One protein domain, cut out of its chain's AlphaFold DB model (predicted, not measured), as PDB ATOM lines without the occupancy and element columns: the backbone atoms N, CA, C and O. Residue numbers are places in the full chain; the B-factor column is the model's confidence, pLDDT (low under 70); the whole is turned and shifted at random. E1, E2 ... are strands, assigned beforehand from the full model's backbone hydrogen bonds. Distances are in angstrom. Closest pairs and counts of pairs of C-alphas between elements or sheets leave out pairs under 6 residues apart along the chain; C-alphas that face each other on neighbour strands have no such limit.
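AT A GLANCE: This is residues 3 to 52 of the 54 residues of an uncharacterized protein of Acidobacteria bacterium (UniProt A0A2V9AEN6). With little regular structure, the domain is a loose rod: the strand pair E1 and E4 lies near its middle, the hairpin E2 and E3 makes one end, and the loop of residues 16 to 21 sticks out at the other. The printed part has 50 residues and no named helix; the class is all strand, but E1, E2, E3 and E4 hold only 15 residues, in two antiparallel two-stranded sheets. The radius of gyration of the C-alphas is 13.5 A; the spans are 46 by 18 by 11 A.

IN THESE COORDINATES: E1, residues 3 to 6, begins at C-alpha 3 (-14.268, -114.024, -3.248). E2 is residues 32 to 34 and E3 residues 37 to 39. E4, residues 47 to 51, is 13.6 A long and ends at C-alpha 51 (-18.034, -118.452, -1.301).

HOW THE PARTS SIT: E1 and E4 are antiparallel at 169 degrees, with N 6 and O 47 2.8 A apart. Residues 4 to 5 of E1 also pair antiparallel with residues 26 to 27. The hairpin E2 and E3 has N 34 and O 37 2.9 A apart. E1 and E3 are apart.

THE WHOLE: The C-alphas of Glu 18 and Gly 35 are the two farthest apart, 46.3 A. The link E1 to E2, 25 residues, is long. The printed part has no cut, and no printed residue is under 70 in pLDDT.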
ATOM      1  N   SER A   3     -14.992-114.535  -4.400       92.06
ATOM      2  CA  SER A   3     -14.268-114.024  -3.248       92.06
ATOM      3  C   SER A   3     -14.072-112.526  -3.376       92.06
ATOM      4  O   SER A   3     -13.661-112.024  -4.423       92.06
ATOM      5  N   ILE A   4     -14.365-111.816  -2.292       95.38
ATOM      6  CA  ILE A   4     -14.214-110.366  -2.205       95.38
ATOM      7  C   ILE A   4     -13.456-109.986  -0.941       95.38
ATOM      8  O   ILE A   4     -13.541-110.676   0.078       95.38
ATOM      9  N   ILE A   5     -12.731-108.876  -1.017       95.75
ATOM     10  CA  ILE A   5     -11.990-108.289   0.091       95.75
ATOM     11  C   ILE A   5     -12.280-106.797   0.193       95.75
ATOM     12  O   ILE A   5     -12.361-106.091  -0.810       95.75
ATOM     13  N   LEU A   6     -12.442-106.321   1.420       95.81
ATOM     14  CA  LEU A   6     -12.568-104.918   1.775       95.81
ATOM     15  C   LEU A   6     -11.354-104.532   2.617       95.81
ATOM     16  O   LEU A   6     -11.154-105.076   3.705       95.81
ATOM     17  N   THR A   7     -10.537-103.622   2.103       93.94
ATOM     18  CA  THR A   7      -9.332-103.126   2.772       93.94
ATOM     19  C   THR A   7      -8.889-101.824   2.113       93.94
ATOM     20  O   THR A   7      -9.142-101.632   0.927       93.94
ATOM     21  N   GLU A   8      -8.226-100.964   2.874       91.31
ATOM     22  CA  GLU A   8      -7.503 -99.795   2.379       91.31
ATOM     23  C   GLU A   8      -6.195 -99.657   3.160       91.31
ATOM     24  O   GLU A   8      -6.095-100.113   4.303       91.31
ATOM     25  N   ASP A   9      -5.214 -98.985   2.560       86.75
ATOM     26  CA  ASP A   9      -3.910 -98.750   3.193       86.75
ATOM     27  C   ASP A   9      -3.997 -97.740   4.351       86.75
ATOM     28  O   ASP A   9      -3.252 -97.824   5.330       86.75
ATOM     29  N   ASP A  10      -4.925 -96.785   4.253       86.94
ATOM     30  CA  ASP A  10      -5.171 -95.779   5.282       86.94
ATOM     31  C   ASP A  10      -6.266 -96.245   6.249       86.94
ATOM     32  O   ASP A  10      -7.416 -96.469   5.865       86.94
ATOM     33  N   LEU A  11      -5.919 -96.330   7.537       83.88
ATOM     34  CA  LEU A  11      -6.841 -96.728   8.603       83.88
ATOM     35  C   LEU A  11      -8.053 -95.799   8.725       83.88
ATOM     36  O   LEU A  11      -9.106 -96.225   9.194       83.88
ATOM     37  N   GLN A  12      -7.885 -94.532   8.358       90.00
ATOM     38  CA  GLN A  12      -8.935 -93.528   8.435       90.00
ATOM     39  C   GLN A  12      -9.653 -93.346   7.097       90.00
ATOM     40  O   GLN A  12     -10.433 -92.410   6.961       90.00
ATOM     41  N   ALA A  13      -9.422 -94.213   6.106       91.75
ATOM     42  CA  ALA A  13     -10.150 -94.137   4.851       91.75
ATOM     43  C   ALA A  13     -11.656 -94.349   5.081       91.75
ATOM     44  O   ALA A  13     -12.085 -95.313   5.713       91.75
ATOM     45  N   PHE A  14     -12.464 -93.449   4.523       94.56
ATOM     46  CA  PHE A  14     -13.919 -93.533   4.516       94.56
ATOM     47  C   PHE A  14     -14.471 -93.015   3.182       94.56
ATOM     48  O   PHE A  14     -13.784 -92.310   2.442       94.56
ATOM     49  N   ASN A  15     -15.717 -93.364   2.877       96.38
ATOM     50  CA  ASN A  15     -16.419 -92.862   1.697       96.38
ATOM     51  C   ASN A  15     -17.017 -91.482   1.987       96.38
ATOM     52  O   ASN A  15     -17.785 -91.338   2.938       96.38
ATOM     53  N   SER A  16     -16.689 -90.484   1.164       96.56
ATOM     54  CA  SER A  16     -17.300 -89.147   1.207       96.56
ATOM     55  C   SER A  16     -18.244 -88.939   0.019       96.56
ATOM     56  O   SER A  16     -18.339 -89.794  -0.859       96.56
ATOM     57  N   PHE A  17     -18.937 -87.801  -0.047       97.50
ATOM     58  CA  PHE A  17     -19.772 -87.483  -1.210       97.50
ATOM     59  C   PHE A  17     -18.939 -87.251  -2.478       97.50
ATOM     60  O   PHE A  17     -19.353 -87.625  -3.570       97.50
ATOM     61  N   GLU A  18     -17.748 -86.676  -2.327       97.38
ATOM     62  CA  GLU A  18     -16.803 -86.409  -3.411       97.38
ATOM     63  C   GLU A  18     -16.088 -87.689  -3.873       97.38
ATOM     64  O   GLU A  18     -15.702 -87.795  -5.036       97.38
ATOM     65  N   ALA A  19     -15.926 -88.669  -2.976       94.50
ATOM     66  CA  ALA A  19     -15.299 -89.961  -3.249       94.50
ATOM     67  C   ALA A  19     -16.106 -91.121  -2.618       94.50
ATOM     68  O   ALA A  19     -15.669 -91.726  -1.632       94.50
ATOM     69  N   PRO A  20     -17.279 -91.470  -3.184       95.56
ATOM     70  CA  PRO A  20     -18.230 -92.397  -2.559       95.56
ATOM     71  C   PRO A  20     -17.791 -93.866  -2.575       95.56
ATOM     72  O   PRO A  20     -18.403 -94.696  -1.910       95.56
ATOM     73  N   GLN A  21     -16.747 -94.196  -3.336       95.19
ATOM     74  CA  GLN A  21     -16.235 -95.558  -3.517       95.19
ATOM     75  C   GLN A  21     -14.746 -95.667  -3.157       95.19
ATOM     76  O   GLN A  21     -14.024 -96.492  -3.712       95.19
ATOM     77  N   ARG A  22     -14.270 -94.815  -2.241       94.06
ATOM     78  CA  ARG A  22     -12.888 -94.852  -1.744       94.06
ATOM     79  C   ARG A  22     -12.572 -96.161  -1.018       94.06
ATOM     80  O   ARG A  22     -11.467 -96.651  -1.160       94.06
ATOM     81  N   VAL A  23     -13.530 -96.689  -0.262       95.19
ATOM     82  CA  VAL A  23     -13.475 -97.945   0.493       95.19
ATOM     83  C   VAL A  23     -14.616 -98.820  -0.018       95.19
ATOM     84  O   VAL A  23     -15.783 -98.595   0.319       95.19
ATOM     85  N   MET A  24     -14.308 -99.800  -0.863       95.69
ATOM     86  CA  MET A  24     -15.312-100.716  -1.411       95.69
ATOM     87  C   MET A  24     -14.766-102.135  -1.577       95.69
ATOM     88  O   MET A  24     -13.555-102.303  -1.742       95.69
ATOM     89  N   PRO A  25     -15.634-103.165  -1.547       95.62
ATOM     90  CA  PRO A  25     -15.203-104.531  -1.789       95.62
ATOM     91  C   PRO A  25     -14.630-104.681  -3.198       95.62
ATOM     92  O   PRO A  25     -15.202-104.192  -4.172       95.62
ATOM     93  N   ARG A  26     -13.513-105.393  -3.305       94.00
ATOM     94  CA  ARG A  26     -12.837-105.705  -4.568       94.00
ATOM     95  C   ARG A  26     -12.673-107.217  -4.693       94.00
ATOM     96  O   ARG A  26     -12.732-107.906  -3.673       94.00
ATOM     97  N   PRO A  27     -12.462-107.755  -5.906       94.44
ATOM     98  CA  PRO A  27     -12.131-109.164  -6.069       94.44
ATOM     99  C   PRO A  27     -10.941-109.545  -5.188       94.44
ATOM    100  O   PRO A  27      -9.914-108.866  -5.199       94.44
ATOM    101  N   PHE A  28     -11.092-110.613  -4.413       92.50
ATOM    102  CA  PHE A  28      -9.997-111.164  -3.627       92.50
ATOM    103  C   PHE A  28      -9.297-112.246  -4.435       92.50
ATOM    104  O   PHE A  28      -9.969-113.106  -5.014       92.50
ATOM    105  N   GLU A  29      -7.966-112.197  -4.469       86.62
ATOM    106  CA  GLU A  29      -7.160-113.175  -5.189       86.62
ATOM    107  C   GLU A  29      -7.525-114.604  -4.788       86.62
ATOM    108  O   GLU A  29      -7.818-114.912  -3.628       86.62
ATOM    109  N   LYS A  30      -7.534-115.491  -5.787       78.25
ATOM    110  CA  LYS A  30      -7.941-116.874  -5.581       78.25
ATOM    111  C   LYS A  30      -6.973-117.532  -4.592       78.25
ATOM    112  O   LYS A  30      -5.766-117.528  -4.835       78.25
ATOM    113  N   PRO A  31      -7.476-118.145  -3.513       83.12
ATOM    114  CA  PRO A  31      -6.610-118.758  -2.526       83.12
ATOM    115  C   PRO A  31      -5.898-119.989  -3.094       83.12
ATOM    116  O   PRO A  31      -6.406-120.681  -3.980       83.12
ATOM    117  N   SER A  32      -4.726-120.294  -2.540       86.88
ATOM    118  CA  SER A  32      -3.982-121.501  -2.897       86.88
ATOM    119  C   SER A  32      -4.559-122.704  -2.156       86.88
ATOM    120  O   SER A  32      -4.497-122.769  -0.925       86.88
ATOM    121  N   THR A  33      -5.064-123.689  -2.899       88.00
ATOM    122  CA  THR A  33      -5.597-124.947  -2.354       88.00
ATOM    123  C   THR A  33      -4.696-126.120  -2.730       88.00
ATOM    124  O   THR A  33      -4.380-126.316  -3.901       88.00
ATOM    125  N   ALA A  34      -4.309-126.923  -1.738       89.19
ATOM    126  CA  ALA A  34      -3.569-128.169  -1.917       89.19
ATOM    127  C   ALA A  34      -4.224-129.276  -1.077       89.19
ATOM    128  O   ALA A  34      -4.233-129.220   0.156       89.19
ATOM    129  N   GLY A  35      -4.797-130.280  -1.748       87.50
ATOM    130  CA  GLY A  35      -5.598-131.315  -1.093       87.50
ATOM    131  C   GLY A  35      -6.782-130.710  -0.330       87.50
ATOM    132  O   GLY A  35      -7.554-129.939  -0.890       87.50
ATOM    133  N   MET A  36      -6.899-131.034   0.961       88.81
ATOM    134  CA  MET A  36      -7.962-130.534   1.851       88.81
ATOM    135  C   MET A  36      -7.613-129.215   2.563       88.81
ATOM    136  O   MET A  36      -8.339-128.789   3.459       88.81
ATOM    137  N   ARG A  37      -6.488-128.576   2.222       90.50
ATOM    138  CA  ARG A  37      -6.025-127.351   2.881       90.50
ATOM    139  C   ARG A  37      -6.054-126.176   1.918       90.50
ATOM    140  O   ARG A  37      -5.478-126.243   0.833       90.50
ATOM    141  N   THR A  38      -6.631-125.069   2.374       91.38
ATOM    142  CA  THR A  38      -6.610-123.794   1.653       91.38
ATOM    143  C   THR A  38      -5.871-122.739   2.469       91.38
ATOM    144  O   THR A  38      -6.083-122.620   3.676       91.38
ATOM    145  N   ARG A  39      -4.973-121.996   1.815       92.44
ATOM    146  CA  ARG A  39      -4.227-120.876   2.396       92.44
ATOM    147  C   ARG A  39      -4.742-119.562   1.816       92.44
ATOM    148  O   ARG A  39      -4.859-119.429   0.600       92.44
ATOM    149  N   PHE A  40      -4.980-118.605   2.704       92.00
ATOM    150  CA  PHE A  40      -5.368-117.235   2.385       92.00
ATOM    151  C   PHE A  40      -4.279-116.288   2.873       92.00
ATOM    152  O   PHE A  40      -3.810-116.425   4.004       92.00
ATOM    153  N   GLU A  41      -3.897-115.335   2.034       92.88
ATOM    154  CA  GLU A  41      -3.015-114.235   2.411       92.88
ATOM    155  C   GLU A  41      -3.854-112.968   2.390       92.88
ATOM    156  O   GLU A  41      -4.401-112.598   1.357       92.88
ATOM    157  N   VAL A  42      -4.043-112.368   3.562       92.69
ATOM    158  CA  VAL A  42      -4.945-111.231   3.738       92.69
ATOM    159  C   VAL A  42      -4.152-110.021   4.222       92.69
ATOM    160  O   VAL A  42      -3.320-110.169   5.124       92.69
ATOM    161  N   PRO A  43      -4.394-108.820   3.668       91.69
ATOM    162  CA  PRO A  43      -3.816-107.599   4.196       91.69
ATOM    163  C   PRO A  43      -4.244-107.358   5.650       91.69
ATOM    164  O   PRO A  43      -5.332-107.789   6.064       91.69
ATOM    165  N   PRO A  44      -3.428-106.646   6.442       92.19
ATOM    166  CA  PRO A  44      -3.829-106.188   7.764       92.19
ATOM    167  C   PRO A  44      -5.153-105.413   7.709       92.19
ATOM    168  O   PRO A  44      -5.373-104.625   6.795       92.19
ATOM    169  N   ARG A  45      -6.021-105.607   8.713       91.75
ATOM    170  CA  ARG A  45      -7.310-104.893   8.845       91.75
ATOM    171  C   ARG A  45      -8.207-105.005   7.608       91.75
ATOM    172  O   ARG A  45      -8.830-104.037   7.180       91.75
ATOM    173  N   SER A  46      -8.272-106.201   7.046       94.06
ATOM    174  CA  SER A  46      -9.158-106.508   5.935       94.06
ATOM    175  C   SER A  46     -10.352-107.349   6.385       94.06
ATOM    176  O   SER A  46     -10.274-108.115   7.348       94.06
ATOM    177  N   TYR A  47     -11.457-107.221   5.655       94.88
ATOM    178  CA  TYR A  47     -12.601-108.126   5.734       94.88
ATOM    179  C   TYR A  47     -12.693-108.906   4.428       94.88
ATOM    180  O   TYR A  47     -12.799-108.306   3.364       94.88
ATOM    181  N   SER A  48     -12.651-110.237   4.501       94.38
ATOM    182  CA  SER A  48     -12.725-111.116   3.327       94.38
ATOM    183  C   SER A  48     -13.954-112.016   3.397       94.38
ATOM    184  O   SER A  48     -14.276-112.546   4.461       94.38
ATOM    185  N   VAL A  49     -14.613-112.226   2.259       93.75
ATOM    186  CA  VAL A  49     -15.732-113.166   2.104       93.75
ATOM    187  C   VAL A  49     -15.361-114.184   1.036       93.75
ATOM    188  O   VAL A  49     -14.960-113.803  -0.061       93.75
ATOM    189  N   ILE A  50     -15.502-115.473   1.358       91.75
ATOM    190  CA  ILE A  50     -15.205-116.594   0.460       91.75
ATOM    191  C   ILE A  50     -16.464-117.435   0.285       91.75
ATOM    192  O   ILE A  50     -16.965-118.008   1.253       91.75
ATOM    193  N   GLN A  51     -16.944-117.553  -0.949       89.94
ATOM    194  CA  GLN A  51     -18.034-118.452  -1.301       89.94
ATOM    195  C   GLN A  51     -17.485-119.722  -1.952       89.94
ATOM    196  O   GLN A  51     -17.066-119.725  -3.115       89.94
ATOM    197  N   TRP A  52     -17.527-120.820  -1.202       85.31
ATOM    198  CA  TRP A  52     -17.227-122.153  -1.715       85.31
ATOM    199  C   TRP A  52     -18.352-122.631  -2.635       85.31
ATOM    200  O   TRP A  52     -19.530-122.477  -2.317       85.31
TER     201      TRP A  52